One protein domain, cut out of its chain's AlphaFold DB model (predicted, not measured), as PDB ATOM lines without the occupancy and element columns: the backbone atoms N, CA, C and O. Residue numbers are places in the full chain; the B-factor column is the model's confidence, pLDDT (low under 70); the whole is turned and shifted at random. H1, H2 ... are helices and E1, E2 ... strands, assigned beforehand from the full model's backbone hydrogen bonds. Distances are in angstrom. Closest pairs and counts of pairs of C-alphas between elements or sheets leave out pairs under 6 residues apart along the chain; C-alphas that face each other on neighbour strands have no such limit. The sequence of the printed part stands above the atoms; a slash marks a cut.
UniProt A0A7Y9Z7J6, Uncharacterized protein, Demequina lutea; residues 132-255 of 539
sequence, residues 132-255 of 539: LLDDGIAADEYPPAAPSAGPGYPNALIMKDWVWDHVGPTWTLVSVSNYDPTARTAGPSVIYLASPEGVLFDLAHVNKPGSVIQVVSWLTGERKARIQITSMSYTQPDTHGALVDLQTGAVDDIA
ATOM      1  N   LEU A 132      20.762  81.943  27.272       68.31
ATOM      2  CA  LEU A 132      22.202  82.169  27.242       68.31
ATOM      3  C   LEU A 132      22.840  81.172  26.273       68.31
ATOM      4  O   LEU A 132      22.459  79.996  26.251       68.31
ATOM      5  N   LEU A 133      23.781  81.664  25.476       79.25
ATOM      6  CA  LEU A 133      24.620  80.849  24.606       79.25
ATOM      7  C   LEU A 133      25.809  80.281  25.413       79.25
ATOM      8  O   LEU A 133      25.906  80.509  26.625       79.25
ATOM      9  N   ASP A 134      26.686  79.502  24.782       77.25
ATOM     10  CA  ASP A 134      27.833  78.867  25.451       77.25
ATOM     11  C   ASP A 134      28.912  79.901  25.852       77.25
ATOM     12  O   ASP A 134      29.704  79.660  26.768       77.25
ATOM     13  N   ASP A 135      28.905  81.081  25.223       81.06
ATOM     14  CA  ASP A 135      29.627  82.292  25.629       81.06
ATOM     15  C   ASP A 135      29.017  83.016  26.843       81.06
ATOM     16  O   ASP A 135      29.643  83.910  27.414       81.06
ATOM     17  N   GLY A 136      27.816  82.624  27.275       85.19
ATOM     18  CA  GLY A 136      27.102  83.230  28.393       85.19
ATOM     19  C   GLY A 136      26.503  84.610  28.103       85.19
ATOM     20  O   GLY A 136      26.162  85.305  29.061       85.19
ATOM     21  N   ILE A 137      26.379  85.018  26.840       88.56
ATOM     22  CA  ILE A 137      25.723  86.251  26.385       88.56
ATOM     23  C   ILE A 137      24.368  85.871  25.760       88.56
ATOM     24  O   ILE A 137      24.241  84.861  25.064       88.56
ATOM     25  N   ALA A 138      23.310  86.646  26.019       87.38
ATOM     26  CA  ALA A 138      22.039  86.434  25.327       87.38
ATOM     27  C   ALA A 138      22.092  86.991  23.891       87.38
ATOM     28  O   ALA A 138      22.689  88.036  23.628       87.38
ATOM     29  N   ALA A 139      21.419  86.327  22.949       86.31
ATOM     30  CA  ALA A 139      21.471  86.691  21.528       86.31
ATOM     31  C   ALA A 139      20.981  88.125  21.208       86.31
ATOM     32  O   ALA A 139      21.329  88.673  20.160       86.31
ATOM     33  N   ASP A 140      20.174  88.731  22.083       88.69
ATOM     34  CA  ASP A 140      19.696  90.116  22.010       88.69
ATOM     35  C   ASP A 140      20.530  91.119  22.834       88.69
ATOM     36  O   ASP A 140      20.348  92.330  22.686       88.69
ATOM     37  N   GLU A 141      21.480  90.641  23.643       93.00
ATOM     38  CA  GLU A 141      22.426  91.452  24.424       93.00
ATOM     39  C   GLU A 141      23.756  91.711  23.693       93.00
ATOM     40  O   GLU A 141      24.533  92.573  24.114       93.00
ATOM     41  N   TYR A 142      24.020  91.020  22.576       92.94
ATOM     42  CA  TYR A 142      25.232  91.215  21.779       92.94
ATOM     43  C   TYR A 142      25.477  92.694  21.400       92.94
ATOM     44  O   TYR A 142      24.547  93.409  21.008       92.94
ATOM     45  N   PRO A 143      26.737  93.178  21.447       95.56
ATOM     46  CA  PRO A 143      27.078  94.521  20.994       95.56
ATOM     47  C   PRO A 143      26.685  94.765  19.529       95.56
ATOM     48  O   PRO A 143      26.669  93.837  18.720       95.56
ATOM     49  N   PRO A 144      26.442  96.027  19.128       96.50
ATOM     50  CA  PRO A 144      26.230  96.355  17.724       96.50
ATOM     51  C   PRO A 144      27.468  96.024  16.876       96.50
ATOM     52  O   PRO A 144      28.598  96.023  17.373       96.50
ATOM     53  N   ALA A 145      27.247  95.806  15.577       96.12
ATOM     54  CA  ALA A 145      28.305  95.546  14.606       96.12
ATOM     55  C   ALA A 145      29.394  96.637  14.619       96.12
ATOM     56  O   ALA A 145      29.099  97.836  14.686       96.12
ATOM     57  N   ALA A 146      30.653  96.210  14.527       95.25
ATOM     58  CA  ALA A 146      31.798  97.089  14.355       95.25
ATOM     59  C   ALA A 146      31.823  97.705  12.944       95.25
ATOM     60  O   ALA A 146      31.274  97.129  11.997       95.25
ATOM     61  N   PRO A 147      32.474  98.870  12.762       93.75
ATOM     62  CA  PRO A 147      32.841  99.345  11.435       93.75
ATOM     63  C   PRO A 147      33.657  98.274  10.700       93.75
ATOM     64  O   PRO A 147      34.574  97.690  11.268       93.75
ATOM     65  N   SER A 148      33.347  98.019   9.428       88.25
ATOM     66  CA  SER A 148      34.130  97.066   8.635       88.25
ATOM     67  C   SER A 148      35.572  97.560   8.471       88.25
ATOM     68  O   SER A 148      35.791  98.679   8.005       88.25
ATOM     69  N   ALA A 149      36.545  96.695   8.772       84.81
ATOM     70  CA  ALA A 149      37.965  96.923   8.484       84.81
ATOM     71  C   ALA A 149      38.294  96.897   6.970       84.81
ATOM     72  O   ALA A 149      39.423  97.175   6.568       84.81
ATOM     73  N   GLY A 150      37.303  96.601   6.119       85.62
ATOM     74  CA  GLY A 150      37.402  96.595   4.662       85.62
ATOM     75  C   GLY A 150      37.228  95.201   4.048       85.62
ATOM     76  O   GLY A 150      36.931  94.232   4.749       85.62
ATOM     77  N   PRO A 151      37.405  95.072   2.720       80.19
ATOM     78  CA  PRO A 151      37.386  93.779   2.043       80.19
ATOM     79  C   PRO A 151      38.430  92.818   2.625       80.19
ATOM     80  O   PRO A 151      39.522  93.243   3.000       80.19
ATOM     81  N   GLY A 152      38.107  91.523   2.672       78.06
ATOM     82  CA  GLY A 152      38.994  90.472   3.194       78.06
ATOM     83  C   GLY A 152      38.970  90.296   4.718       78.06
ATOM     84  O   GLY A 152      39.469  89.286   5.203       78.06
ATOM     85  N   TYR A 153      38.351  91.216   5.461       83.44
ATOM     86  CA  TYR A 153      38.136  91.086   6.902       83.44
ATOM     87  C   TYR A 153      36.736  90.528   7.200       83.44
ATOM     88  O   TYR A 153      35.786  90.846   6.475       83.44
ATOM     89  N   PRO A 154      36.576  89.696   8.244       86.00
ATOM     90  CA  PRO A 154      35.267  89.209   8.650       86.00
ATOM     91  C   PRO A 154      34.418  90.334   9.265       86.00
ATOM     92  O   PRO A 154      34.930  91.351   9.737       86.00
ATOM     93  N   ASN A 155      33.101  90.132   9.294       91.38
ATOM     94  CA  ASN A 155      32.218  90.973  10.100       91.38
ATOM     95  C   ASN A 155      32.447  90.664  11.585       91.38
ATOM     96  O   ASN A 155      32.542  89.497  11.961       91.38
ATOM     97  N   ALA A 156      32.481  91.703  12.415       94.88
ATOM     98  CA  ALA A 156      32.660  91.595  13.858       94.88
ATOM     99  C   ALA A 156      31.720  92.556  14.600       94.88
ATOM    100  O   ALA A 156      31.153  93.482  14.010       94.88
ATOM    101  N   LEU A 157      31.561  92.341  15.900       96.88
ATOM    102  CA  LEU A 157      30.859  93.210  16.838       96.88
ATOM    103  C   LEU A 157      31.843  94.174  17.512       96.88
ATOM    104  O   LEU A 157      33.041  93.906  17.586       96.88
ATOM    105  N   ILE A 158      31.359  95.308  18.019       95.69
ATOM    106  CA  ILE A 158      32.205  96.228  18.796       95.69
ATOM    107  C   ILE A 158      32.561  95.570  20.130       95.69
ATOM    108  O   ILE A 158      31.654  95.286  20.915       95.69
ATOM    109  N   MET A 159      33.851  95.423  20.450       93.81
ATOM    110  CA  MET A 159      34.238  95.012  21.800       93.81
ATOM    111  C   MET A 159      33.772  96.051  22.831       93.81
ATOM    112  O   MET A 159      34.038  97.252  22.712       93.81
ATOM    113  N   LYS A 160      33.056  95.591  23.857       93.81
ATOM    114  CA  LYS A 160      32.637  96.397  25.012       93.81
ATOM    115  C   LYS A 160      33.314  95.869  26.264       93.81
ATOM    116  O   LYS A 160      33.546  94.671  26.371       93.81
ATOM    117  N   ASP A 161      33.578  96.747  27.230       91.88
ATOM    118  CA  ASP A 161      34.280  96.356  28.459       91.88
ATOM    119  C   ASP A 161      33.591  95.222  29.228       91.88
ATOM    120  O   ASP A 161      34.293  94.391  29.793       91.88
ATOM    121  N   TRP A 162      32.255  95.163  29.198       93.50
ATOM    122  CA  TRP A 162      31.466  94.113  29.851       93.50
ATOM    123  C   TRP A 162      31.594  92.741  29.174       93.50
ATOM    124  O   TRP A 162      31.430  91.731  29.840       93.50
ATOM    125  N   VAL A 163      31.946  92.665  27.881       92.88
ATOM    126  CA  VAL A 163      32.139  91.372  27.191       92.88
ATOM    127  C   VAL A 163      33.291  90.594  27.835       92.88
ATOM    128  O   VAL A 163      33.239  89.373  27.914       92.88
ATOM    129  N   TRP A 164      34.294  91.288  28.390       91.25
ATOM    130  CA  TRP A 164      35.379  90.651  29.144       91.25
ATOM    131  C   TRP A 164      34.912  89.892  30.392       91.25
ATOM    132  O   TRP A 164      35.619  88.980  30.811       91.25
ATOM    133  N   ASP A 165      33.745  90.214  30.959       92.31
ATOM    134  CA  ASP A 165      33.186  89.492  32.110       92.31
ATOM    135  C   ASP A 165      32.656  88.093  31.713       92.31
ATOM    136  O   ASP A 165      32.452  87.240  32.577       92.31
ATOM    137  N   HIS A 166      32.498  87.842  30.407       92.00
ATOM    138  CA  HIS A 166      32.085  86.569  29.807       92.00
ATOM    139  C   HIS A 166      33.258  85.767  29.203       92.00
ATOM    140  O   HIS A 166      33.102  84.592  28.863       92.00
ATOM    141  N   VAL A 167      34.449  86.368  29.069       89.75
ATOM    142  CA  VAL A 167      35.606  85.718  28.431       89.75
ATOM    143  C   VAL A 167      36.162  84.602  29.316       89.75
ATOM    144  O   VAL A 167      36.681  84.834  30.408       89.75
ATOM    145  N   GLY A 168      36.084  83.376  28.802       85.19
ATOM    146  CA  GLY A 168      36.503  82.146  29.472       85.19
ATOM    147  C   GLY A 168      37.478  81.286  28.652       85.19
ATOM    148  O   GLY A 168      37.881  81.676  27.558       85.19
ATOM    149  N   PRO A 169      37.849  80.088  29.148       78.19
ATOM    150  CA  PRO A 169      38.885  79.235  28.545       78.19
ATOM    151  C   PRO A 169      38.594  78.718  27.127       78.19
ATOM    152  O   PRO A 169      39.499  78.214  26.471       78.19
ATOM    153  N   THR A 170      37.340  78.790  26.682       79.50
ATOM    154  CA  THR A 170      36.860  78.349  25.362       79.50
ATOM    155  C   THR A 170      36.877  79.455  24.304       79.50
ATOM    156  O   THR A 170      36.673  79.172  23.126       79.50
ATOM    157  N   TRP A 171      37.123  80.703  24.706       87.00
ATOM    158  CA  TRP A 171      37.310  81.828  23.796       87.00
ATOM    159  C   TRP A 171      38.724  81.812  23.205       87.00
ATOM    160  O   TRP A 171      39.663  81.319  23.833       87.00
ATOM    161  N   THR A 172      38.904  82.392  22.019       85.50
ATOM    162  CA  THR A 172      40.212  82.439  21.344       85.50
ATOM    163  C   THR A 172      40.476  83.782  20.664       85.50
ATOM    164  O   THR A 172      39.560  84.582  20.466       85.50
ATOM    165  N   LEU A 173      41.734  84.043  20.302       85.94
ATOM    166  CA  LEU A 173      42.119  85.188  19.479       85.94
ATOM    167  C   LEU A 173      42.352  84.761  18.033       85.94
ATOM    168  O   LEU A 173      43.013  83.759  17.764       85.94
ATOM    169  N   VAL A 174      41.866  85.574  17.100       85.56
ATOM    170  CA  VAL A 174      42.042  85.378  15.659       85.56
ATOM    171  C   VAL A 174      42.713  86.620  15.088       85.56
ATOM    172  O   VAL A 174      42.111  87.691  15.077       85.56
ATOM    173  N   SER A 175      43.950  86.501  14.599       85.25
ATOM    174  CA  SER A 175      44.580  87.569  13.816       85.25
ATOM    175  C   SER A 175      44.269  87.411  12.328       85.25
ATOM    176  O   SER A 175      44.351  86.319  11.766       85.25
ATOM    177  N   VAL A 176      43.918  88.520  11.678       83.12
ATOM    178  CA  VAL A 176      43.685  88.605  10.234       83.12
ATOM    179  C   VAL A 176      44.548  89.724   9.666       83.12
ATOM    180  O   VAL A 176      44.421  90.885  10.050       83.12
ATOM    181  N   SER A 177      45.400  89.374   8.707       80.94
ATOM    182  CA  SER A 177      46.180  90.316   7.903       80.94
ATOM    183  C   SER A 177      45.732  90.172   6.450       80.94
ATOM    184  O   SER A 177      46.066  89.173   5.811       80.94
ATOM    185  N   ASN A 178      44.979  91.132   5.900       73.56
ATOM    186  CA  ASN A 178      44.676  91.101   4.466       73.56
ATOM    187  C   ASN A 178      45.921  91.536   3.678       73.56
ATOM    188  O   ASN A 178      46.264  92.721   3.644       73.56
ATOM    189  N   TYR A 179      46.606  90.566   3.078       70.56
ATOM    190  CA  TYR A 179      47.779  90.770   2.237       70.56
ATOM    191  C   TYR A 179      47.396  90.685   0.759       70.56
ATOM    192  O   TYR A 179      46.946  89.640   0.292       70.56
ATOM    193  N   ASP A 180      47.631  91.764   0.010       67.56
ATOM    194  CA  ASP A 180      47.577  91.730  -1.450       67.56
ATOM    195  C   ASP A 180      48.965  91.335  -1.997       67.56
ATOM    196  O   ASP A 180      49.891  92.153  -1.948       67.56
ATOM    197  N   PRO A 181      49.146  90.118  -2.551       62.97
ATOM    198  CA  PRO A 181      50.426  89.690  -3.119       62.97
ATOM    199  C   PRO A 181      50.792  90.434  -4.411       62.97
ATOM    200  O   PRO A 181      51.962  90.451  -4.798       62.97
ATOM    201  N   THR A 182      49.816  91.042  -5.093       61.78
ATOM    202  CA  THR A 182      50.015  91.762  -6.358       61.78
ATOM    203  C   THR A 182      50.452  93.204  -6.119       61.78
ATOM    204  O   THR A 182      51.434  93.645  -6.715       61.78
ATOM    205  N   ALA A 183      49.805  93.908  -5.185       60.31
ATOM    206  CA  ALA A 183      50.231  95.231  -4.729       60.31
ATOM    207  C   ALA A 183      51.409  95.174  -3.735       60.31
ATOM    208  O   ALA A 183      52.076  96.184  -3.515       60.31
ATOM    209  N   ARG A 184      51.677  93.997  -3.146       60.81
ATOM    210  CA  ARG A 184      52.659  93.756  -2.068       60.81
ATOM    211  C   ARG A 184      52.423  94.617  -0.824       60.81
ATOM    212  O   ARG A 184      53.347  94.917  -0.074       60.81
ATOM    213  N   THR A 185      51.169  94.985  -0.590       60.84
ATOM    214  CA  THR A 185      50.730  95.751   0.574       60.84
ATOM    215  C   THR A 185      49.897  94.858   1.479       60.84
ATOM    216  O   THR A 185      48.885  94.309   1.044       60.84
ATOM    217  N   ALA A 186      50.288  94.750   2.748       63.69
ATOM    218  CA  ALA A 186      49.367  94.309   3.790       63.69
ATOM    219  C   ALA A 186      48.537  95.510   4.261       63.69
ATOM    220  O   ALA A 186      49.090  96.589   4.502       63.69
ATOM    221  N   GLY A 187      47.223  95.314   4.385       68.06
ATOM    222  CA  GLY A 187      46.345  96.224   5.117       68.06
ATOM    223  C   GLY A 187      46.635  96.211   6.627       68.06
ATOM    224  O   GLY A 187      47.564  95.533   7.074       68.06
ATOM    225  N   PRO A 188      45.857  96.953   7.436       77.56
ATOM    226  CA  PRO A 188      46.003  96.922   8.888       77.56
ATOM    227  C   PRO A 188      45.738  95.507   9.408       77.56
ATOM    228  O   PRO A 188      44.706  94.922   9.100       77.56
ATOM    229  N   SER A 189      46.646  94.950  10.205       85.75
ATOM    230  CA  SER A 189      46.393  93.645  10.820       85.75
ATOM    231  C   SER A 189      45.413  93.814  11.978       85.75
ATOM    232  O   SER A 189      45.664  94.617  12.877       85.75
ATOM    233  N   VAL A 190      44.310  93.072  11.963       88.69
ATOM    234  CA  VAL A 190      43.250  93.158  12.978       88.69
ATOM    235  C   VAL A 190      43.250  91.891  13.822       88.69
ATOM    236  O   VAL A 190      43.375  90.784  13.297       88.69
ATOM    237  N   ILE A 191      43.124  92.055  15.134       89.44
ATOM    238  CA  ILE A 191      42.945  90.969  16.094       89.44
ATOM    239  C   ILE A 191      41.489  90.988  16.542       89.44
ATOM    240  O   ILE A 191      40.986  92.009  17.015       89.44
ATOM    241  N   TYR A 192      40.835  89.839  16.417       89.38
ATOM    242  CA  TYR A 192      39.486  89.596  16.901       89.38
ATOM    243  C   TYR A 192      39.515  88.687  18.123       89.38
ATOM    244  O   TYR A 192      40.329  87.765  18.206       89.38
ATOM    245  N   LEU A 193      38.579  88.914  19.033       91.88
ATOM    246  CA  LEU A 193      38.160  87.929  20.022       91.88
ATOM    247  C   LEU A 193      37.071  87.059  19.388       91.88
ATOM    248  O   LEU A 193      36.124  87.606  18.829       91.88
ATOM    249  N   ALA A 194      37.187  85.740  19.478       89.44
ATOM    250  CA  ALA A 194      36.185  84.795  18.999       89.44
ATOM    251  C   ALA A 194      35.538  84.053  20.175       89.44
ATOM    252  O   ALA A 194      36.247  83.477  21.008       89.44
ATOM    253  N   SER A 195      34.205  84.066  20.222       87.50
ATOM    254  CA  SER A 195      33.411  83.253  21.147       87.50
ATOM    255  C   SER A 195      33.415  81.767  20.736       87.50
ATOM    256  O   SER A 195      33.774  81.451  19.595       87.50
ATOM    257  N   PRO A 196      32.992  80.841  21.618       80.75
ATOM    258  CA  PRO A 196      32.832  79.418  21.293       80.75
ATOM    259  C   PRO A 196      31.909  79.133  20.091       80.75
ATOM    260  O   PRO A 196      32.125  78.164  19.366       80.75
ATOM    261  N   GLU A 197      30.920  79.990  19.834       80.31
ATOM    262  CA  GLU A 197      30.001  79.941  18.685       80.31
ATOM    263  C   GLU A 197      30.598  80.555  17.406       80.31
ATOM    264  O   GLU A 197      29.962  80.541  16.349       80.31
ATOM    265  N   GLY A 198      31.803  81.127  17.486       82.44
ATOM    266  CA  GLY A 198      32.454  81.836  16.389       82.44
ATOM    267  C   GLY A 198      31.986  83.284  16.201       82.44
ATOM    268  O   GLY A 198      32.227  83.856  15.135       82.44
ATOM    269  N   VAL A 199      31.337  83.901  17.198       89.81
ATOM    270  CA  VAL A 199      31.026  85.340  17.161       89.81
ATOM    271  C   VAL A 199      32.319  86.125  17.353       89.81
ATOM    272  O   VAL A 199      33.046  85.922  18.324       89.81
ATOM    273  N   LEU A 200      32.617  87.021  16.411       89.88
ATOM    274  CA  LEU A 200      33.842  87.819  16.414       89.88
ATOM    275  C   LEU A 200      33.595  89.212  16.992       89.88
ATOM    276  O   LEU A 200      32.636  89.880  16.609       89.88
ATOM    277  N   PHE A 201      34.506  89.686  17.838       93.75
ATOM    278  CA  PHE A 201      34.530  91.042  18.382       93.75
ATOM    279  C   PHE A 201      35.841  91.725  17.981       93.75
ATOM    280  O   PHE A 201      36.915  91.138  18.110       93.75
ATOM    281  N   ASP A 202      35.756  92.956  17.485       95.12
ATOM    282  CA  ASP A 202      36.912  93.756  17.063       95.12
ATOM    283  C   ASP A 202      37.682  94.270  18.294       95.12
ATOM    284  O   ASP A 202      37.154  95.104  19.037       95.12
ATOM    285  N   LEU A 203      38.889  93.736  18.542       91.38
ATOM    286  CA  LEU A 203      39.729  94.105  19.690       91.38
ATOM    287  C   LEU A 203      40.732  95.207  19.345       91.38
ATOM    288  O   LEU A 203      40.763  96.255  19.987       91.38
ATOM    289  N   ALA A 204      41.619  94.929  18.387       91.44
ATOM    290  CA  ALA A 204      42.853  95.688  18.217       91.44
ATOM    291  C   ALA A 204      43.299  95.735  16.755       91.44
ATOM    292  O   ALA A 204      43.403  94.712  16.081       91.44
ATOM    293  N   HIS A 205      43.630  96.940  16.289       90.25
ATOM    294  CA  HIS A 205      44.156  97.197  14.949       90.25
ATOM    295  C   HIS A 205      45.638  97.534  15.073       90.25
ATOM    296  O   HIS A 205      46.000  98.603  15.566       90.25
ATOM    297  N   VAL A 206      46.510  96.633  14.629       84.19
ATOM    298  CA  VAL A 206      47.956  96.830  14.702       84.19
ATOM    299  C   VAL A 206      48.464  97.500  13.430       84.19
ATOM    300  O   VAL A 206      48.469  96.930  12.334       84.19
ATOM    301  N   ASN A 207      48.956  98.726  13.593       80.50
ATOM    302  CA  ASN A 207      49.478  99.546  12.508       80.50
ATOM    303  C   ASN A 207      50.954  99.230  12.189       80.50
ATOM    304  O   ASN A 207      51.850 100.023  12.481       80.50
ATOM    305  N   LYS A 208      51.206  98.063  11.587       78.19
ATOM    306  CA  LYS A 208      52.503  97.682  10.994       78.19
ATOM    307  C   LYS A 208      52.263  97.339   9.503       78.19
ATOM    308  O   LYS A 208      52.048  96.175   9.168       78.19
ATOM    309  N   PRO A 209      52.168  98.345   8.608       73.50
ATOM    310  CA  PRO A 209      51.820  98.129   7.202       73.50
ATOM    311  C   PRO A 209      52.900  97.319   6.480       73.50
ATOM    312  O   PRO A 209      54.089  97.510   6.712       73.50
ATOM    313  N   GLY A 210      52.486  96.415   5.589       74.75
ATOM    314  CA  GLY A 210      53.411  95.468   4.952       74.75
ATOM    315  C   GLY A 210      53.898  94.334   5.868       74.75
ATOM    316  O   GLY A 210      54.706  93.520   5.424       74.75
ATOM    317  N   SER A 211      53.398  94.240   7.103       80.38
ATOM    318  CA  SER A 211      53.646  93.116   8.005       80.38
ATOM    319  C   SER A 211      52.409  92.238   8.175       80.38
ATOM    320  O   SER A 211      51.267  92.692   8.100       80.38
ATOM    321  N   VAL A 212      52.664  90.966   8.449       82.81
ATOM    322  CA  VAL A 212      51.689  89.969   8.883       82.81
ATOM    323  C   VAL A 212      51.808  89.777  10.390       82.81
ATOM    324  O   VAL A 212      52.906  89.899  10.937       82.81
ATOM    325  N   ILE A 213      50.696  89.454  11.058       82.88
ATOM    326  CA  ILE A 213      50.672  89.236  12.506       82.88
ATOM    327  C   ILE A 213      50.077  87.882  12.865       82.88
ATOM    328  O   ILE A 213      48.959  87.541  12.474       82.88
ATOM    329  N   GLN A 214      50.814  87.149  13.690       83.75
ATOM    330  CA  GLN A 214      50.378  85.928  14.348       83.75
ATOM    331  C   GLN A 214      50.255  86.196  15.850       83.75
ATOM    332  O   GLN A 214      51.231  86.589  16.483       83.75
ATOM    333  N   VAL A 215      49.080  85.965  16.440       84.44
ATOM    334  CA  VAL A 215      48.972  85.831  17.903       84.44
ATOM    335  C   VAL A 215      49.612  84.506  18.310       84.44
ATOM    336  O   VAL A 215      49.299  83.468  17.729       84.44
ATOM    337  N   VAL A 216      50.515  84.547  19.290       84.38
ATOM    338  CA  VAL A 216      51.250  83.362  19.771       84.38
ATOM    339  C   VAL A 216      50.907  82.993  21.214       84.38
ATOM    340  O   VAL A 216      50.968  81.823  21.579       84.38
ATOM    341  N   SER A 217      50.481  83.963  22.025       83.25
ATOM    342  CA  SER A 217      49.895  83.718  23.345       83.25
ATOM    343  C   SER A 217      49.027  84.895  23.795       83.25
ATOM    344  O   SER A 217      49.090  85.988  23.226       83.25
ATOM    345  N   TRP A 218      48.223  84.692  24.841       87.88
ATOM    346  CA  TRP A 218      47.446  85.766  25.459       87.88
ATOM    347  C   TRP A 218      47.453  85.724  26.982       87.88
ATOM    348  O   TRP A 218      47.597  84.676  27.609       87.88
ATOM    349  N   LEU A 219      47.302  86.909  27.562       85.69
ATOM    350  CA  LEU A 219      47.285  87.186  28.988       85.69
ATOM    351  C   LEU A 219      45.911  87.772  29.313       85.69
ATOM    352  O   LEU A 219      45.758  88.986  29.451       85.69
ATOM    353  N   THR A 220      44.891  86.913  29.392       81.06
ATOM    354  CA  THR A 220      43.478  87.316  29.536       81.06
ATOM    355  C   THR A 220      43.265  88.283  30.708       81.06
ATOM    356  O   THR A 220      42.597  89.301  30.552       81.06
ATOM    357  N   GLY A 221      43.911  88.027  31.853       82.12
ATOM    358  CA  GLY A 221      43.841  88.891  33.040       82.12
ATOM    359  C   GLY A 221      44.545  90.249  32.906       82.12
ATOM    360  O   GLY A 221      44.232  91.166  33.658       82.12
ATOM    361  N   GLU A 222      45.464  90.402  31.948       87.06
ATOM    362  CA  GLU A 222      46.124  91.678  31.625       87.06
ATOM    363  C   GLU A 222      45.493  92.374  30.406       87.06
ATOM    364  O   GLU A 222      45.849  93.511  30.112       87.06
ATOM    365  N   ARG A 223      44.574  91.702  29.690       90.12
ATOM    366  CA  ARG A 223      44.032  92.123  28.382       90.12
ATOM    367  C   ARG A 223      45.144  92.422  27.364       90.12
ATOM    368  O   ARG A 223      45.071  93.386  26.606       90.12
ATOM    369  N   LYS A 224      46.175  91.574  27.332       92.81
ATOM    370  CA  LYS A 224      47.295  91.657  26.379       92.81
ATOM    371  C   LYS A 224      47.479  90.357  25.608       92.81
ATOM    372  O   LYS A 224      47.125  89.289  26.104       92.81
ATOM    373  N   ALA A 225      48.077  90.431  24.426       91.88
ATOM    374  CA  ALA A 225      48.546  89.265  23.684       91.88
ATOM    375  C   ALA A 225      50.012  89.423  23.299       91.88
ATOM    376  O   ALA A 225      50.465  90.535  23.027       91.88
ATOM    377  N   ARG A 226      50.756  88.317  23.242       91.31
ATOM    378  CA  ARG A 226      52.033  88.303  22.532       91.31
ATOM    379  C   ARG A 226      51.770  87.954  21.084       91.31
ATOM    380  O   ARG A 226      51.004  87.040  20.767       91.31
ATOM    381  N   ILE A 227      52.419  88.707  20.217       89.62
ATOM    382  CA  ILE A 227      52.324  88.577  18.777       89.62
ATOM    383  C   ILE A 227      53.714  88.399  18.184       89.62
ATOM    384  O   ILE A 227      54.695  88.941  18.691       89.62
ATOM    385  N   GLN A 228      53.774  87.663  17.083       89.19
ATOM    386  CA  GLN A 228      54.890  87.695  16.159       89.19
ATOM    387  C   GLN A 228      54.485  88.545  14.953       89.19
ATOM    388  O   GLN A 228      53.442  88.312  14.335       89.19
ATOM    389  N   ILE A 229      55.303  89.545  14.645       87.69
ATOM    390  CA  ILE A 229      55.156  90.460  13.517       87.69
ATOM    391  C   ILE A 229      56.214  90.066  12.491       87.69
ATOM    392  O   ILE A 229      57.405  90.124  12.785       87.69
ATOM    393  N   THR A 230      55.792  89.697  11.285       84.56
ATOM    394  CA  THR A 230      56.700  89.312  10.200       84.56
ATOM    395  C   THR A 230      56.563  90.287   9.037       84.56
ATOM    396  O   THR A 230      55.478  90.461   8.479       84.56
ATOM    397  N   SER A 231      57.665  90.939   8.674       81.88
ATOM    398  CA  SER A 231      57.780  91.809   7.505       81.88
ATOM    399  C   SER A 231      57.635  91.002   6.212       81.88
ATOM    400  O   SER A 231      58.332  90.012   6.006       81.88
ATOM    401  N   MET A 232      56.769  91.454   5.300       74.38
ATOM    402  CA  MET A 232      56.671  90.911   3.936       74.38
ATOM    403  C   MET A 232      57.639  91.612   2.961       74.38
ATOM    404  O   MET A 232      57.490  91.500   1.740       74.38
ATOM    405  N   SER A 233      58.616  92.371   3.474       71.44
ATOM    406  CA  SER A 233      59.636  93.029   2.657       71.44
ATOM    407  C   SER A 233      60.687  92.035   2.166       71.44
ATOM    408  O   SER A 233      61.339  91.352   2.947       71.44
ATOM    409  N   TYR A 234      60.917  92.011   0.853       60.12
ATOM    410  CA  TYR A 234      61.935  91.159   0.231       60.12
ATOM    411  C   TYR A 234      63.374  91.635   0.476       60.12
ATOM    412  O   TYR A 234      64.306  90.868   0.253       60.12
ATOM    413  N   THR A 235      63.575  92.896   0.870       57.19
ATOM    414  CA  THR A 235      64.919  93.441   1.129       57.19
ATOM    415  C   THR A 235      65.362  93.232   2.571       57.19
ATOM    416  O   THR A 235      66.560  93.162   2.818       57.19
ATOM    417  N   GLN A 236      64.403  93.169   3.501       57.94
ATOM    418  CA  GLN A 236      64.592  93.023   4.950       57.94
ATOM    419  C   GLN A 236      63.402  92.212   5.517       57.94
ATOM    420  O   GLN A 236      62.398  92.792   5.962       57.94
ATOM    421  N   PRO A 237      63.430  90.870   5.368       63.28
ATOM    422  CA  PRO A 237      62.404  89.968   5.887       63.28
ATOM    423  C   PRO A 237      62.598  89.759   7.394       63.28
ATOM    424  O   PRO A 237      63.028  88.703   7.856       63.28
ATOM    425  N   ASP A 238      62.281  90.797   8.158       75.06
ATOM    426  CA  ASP A 238      62.520  90.844   9.598       75.06
ATOM    427  C   ASP A 238      61.321  90.260  10.367       75.06
ATOM    428  O   ASP A 238      60.160  90.413   9.964       75.06
ATOM    429  N   THR A 239      61.583  89.564  11.476       81.81
ATOM    430  CA  THR A 239      60.548  88.988  12.348       81.81
ATOM    431  C   THR A 239      60.793  89.388  13.795       81.81
ATOM    432  O   THR A 239      61.869  89.144  14.334       81.81
ATOM    433  N   HIS A 240      59.777  89.970  14.422       88.81
ATOM    434  CA  HIS A 240      59.861  90.522  15.770       88.81
ATOM    435  C   HIS A 240      58.741  90.004  16.658       88.81
ATOM    436  O   HIS A 240      57.597  89.840  16.226       88.81
ATOM    437  N   GLY A 241      59.063  89.818  17.929       90.81
ATOM    438  CA  GLY A 241      58.088  89.620  18.986       90.81
ATOM    439  C   GLY A 241      57.573  90.969  19.462       90.81
ATOM    440  O   GLY A 241      58.328  91.934  19.548       90.81
ATOM    441  N   ALA A 242      56.299  91.047  19.817       93.56
ATOM    442  CA  ALA A 242      55.760  92.206  20.513       93.56
ATOM    443  C   ALA A 242      54.645  91.808  21.480       93.56
ATOM    444  O   ALA A 242      54.039  90.741  21.365       93.56
ATOM    445  N   LEU A 243      54.365  92.683  22.437       94.44
ATOM    446  CA  LEU A 243      53.204  92.617  23.309       94.44
ATOM    447  C   LEU A 243      52.194  93.663  22.824       94.44
ATOM    448  O   LEU A 243      52.498  94.852  22.800       94.44
ATOM    449  N   VAL A 244      50.999  93.228  22.432       94.12
ATOM    450  CA  VAL A 244      49.895  94.116  22.054       94.12
ATOM    451  C   VAL A 244      48.896  94.241  23.199       94.12
ATOM    452  O   VAL A 244      48.479  93.250  23.804       94.12
ATOM    453  N   ASP A 245      48.506  95.474  23.490       93.50
ATOM    454  CA  ASP A 245      47.399  95.804  24.376       93.50
ATOM    455  C   ASP A 245      46.069  95.638  23.621       93.50
ATOM    456  O   ASP A 245      45.819  96.311  22.618       93.50
ATOM    457  N   LEU A 246      45.209  94.725  24.081       90.25
ATOM    458  CA  LEU A 246      43.977  94.336  23.382       90.25
ATOM    459  C   LEU A 246      42.821  95.332  23.570       90.25
ATOM    460  O   LEU A 246      41.736  95.092  23.049       90.25
ATOM    461  N   GLN A 247      43.021  96.418  24.325       87.25
ATOM    462  CA  GLN A 247      42.034  97.495  24.469       87.25
ATOM    463  C   GLN A 247      42.362  98.708  23.593       87.25
ATOM    464  O   GLN A 247      41.463  99.442  23.187       87.25
ATOM    465  N   THR A 248      43.649  98.951  23.340       85.50
ATOM    466  CA  THR A 248      44.143 100.151  22.645       85.50
ATOM    467  C   THR A 248      44.803  99.857  21.299       85.50
ATOM    468  O   THR A 248      44.982 100.779  20.504       85.50
ATOM    469  N   GLY A 249      45.198  98.607  21.040       84.69
ATOM    470  CA  GLY A 249      46.037  98.235  19.899       84.69
ATOM    471  C   GLY A 249      47.479  98.746  19.990       84.69
ATOM    472  O   GLY A 249      48.219  98.641  19.012       84.69
ATOM    473  N   ALA A 250      47.894  99.305  21.135       90.81
ATOM    474  CA  ALA A 250      49.273  99.719  21.359       90.81
ATOM    475  C   ALA A 250      50.205  98.498  21.346       90.81
ATOM    476  O   ALA A 250      49.870  97.454  21.903       90.81
ATOM    477  N   VAL A 251      51.366  98.640  20.706       91.38
ATOM    478  CA  VAL A 251      52.352  97.566  20.534       91.38
ATOM    479  C   VAL A 251      53.660  97.965  21.201       91.38
ATOM    480  O   VAL A 251      54.283  98.946  20.798       91.38
ATOM    481  N   ASP A 252      54.068  97.169  22.184       93.88
ATOM    482  CA  ASP A 252      55.365  97.237  22.851       93.88
ATOM    483  C   ASP A 252      56.258  96.124  22.272       93.88
ATOM    484  O   ASP A 252      56.032  94.941  22.542       93.88
ATOM    485  N   ASP A 253      57.250  96.471  21.446       92.69
ATOM    486  CA  ASP A 253      58.154  95.482  20.836       92.69
ATOM    487  C   ASP A 253      58.974  94.741  21.930       92.69
ATOM    488  O   ASP A 253      59.465  95.344  22.891       92.69
ATOM    489  N   ILE A 254      59.108  93.415  21.808       93.94
ATOM    490  CA  ILE A 254      59.891  92.560  22.713       93.94
ATOM    491  C   ILE A 254      61.326  92.524  22.192       93.94
ATOM    492  O   ILE A 254      61.556  92.113  21.064       93.94
ATOM    493  N   ALA A 255      62.290  92.892  23.035       93.81
ATOM    494  CA  ALA A 255      63.712  92.797  22.726       93.81
ATOM    495  C   ALA A 255      64.486  92.185  23.899       93.81
ATOM    496  O   ALA A 255      64.163  92.412  25.071       93.81
TER     497      ALA A 255
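This is residues 132 to 255 of the 539 residues of an uncharacterized protein of Demequina lutea (UniProt A0A7Y9Z7J6). Two antiparallel sheets stand face to face as a sandwich: a sheet of three strands, E1-E2-E3, and a strongly twisted sheet of four, E4-E5-E6-E7, with their strands crossed at 39 degrees. A long unnamed stretch, residues 132 to 160, leads in, and the short helix H1 sits off one end. The printed part has 124 residues with one named helix and seven named strands, in the order H1 E1 E2 E3 E4 E5 E6 E7; it is mostly strand, though under half of the residues are in named elements. It is compact, with a radius of gyration of the C-alphas of 15.0 A, and spans 51 by 32 by 20 A.

Start at residues 157 to 158, which pair in parallel with residues 201 to 202 of E3, residues 200 to 206. Next comes H1, residues 161 to 165, on neither sheet; it has 0 of 1 O i to N i+4 pairs within hydrogen-bond range, but 2 of 2 O i to N i+3 pairs. E1, residues 172 to 176, and E2, residues 189 to 194, form a hairpin at 154 degrees, with N 174 and O 192 2.9 A apart. The hairpin of E2 and E3 has N 191 and O 204 at 2.8 A, completing a meander, each strand the antiparallel neighbour of the one before. A second meander follows: E4, residues 211 to 219, E5, residues 224 to 231, E6, residues 239 to 245, and E7, residues 251 to 254. Look there for N 214 and O 228 at 2.9 A, N 227 and O 242 at 2.8 A, and N 252 and O 243 at 2.9 A. Between the sheets, the closest C-alphas of E1 and E4 are those of Ser 175 and Gln 214, 6.0 A apart.

Find C-alpha 161 at (34.280, 96.356, 28.459), where H1 begins. E4, the longest strand, starts at C-alpha 211, (53.646, 93.116, 8.005), runs 22.7 A and bends by 59 degrees at residue 216; E5 runs 21.6 A and E6 19.1 A. E7 ends at C-alpha 254, (59.891, 92.560, 22.713).

The C-alphas farthest apart, those of Leu 132 and Thr 235, are 51.3 A apart. The printed part has no cut, and the link from E1 to E2 is long, with 12 residues. Confidence is under 70 at residue 132, residues 180 to 187 and residues 234 to 237.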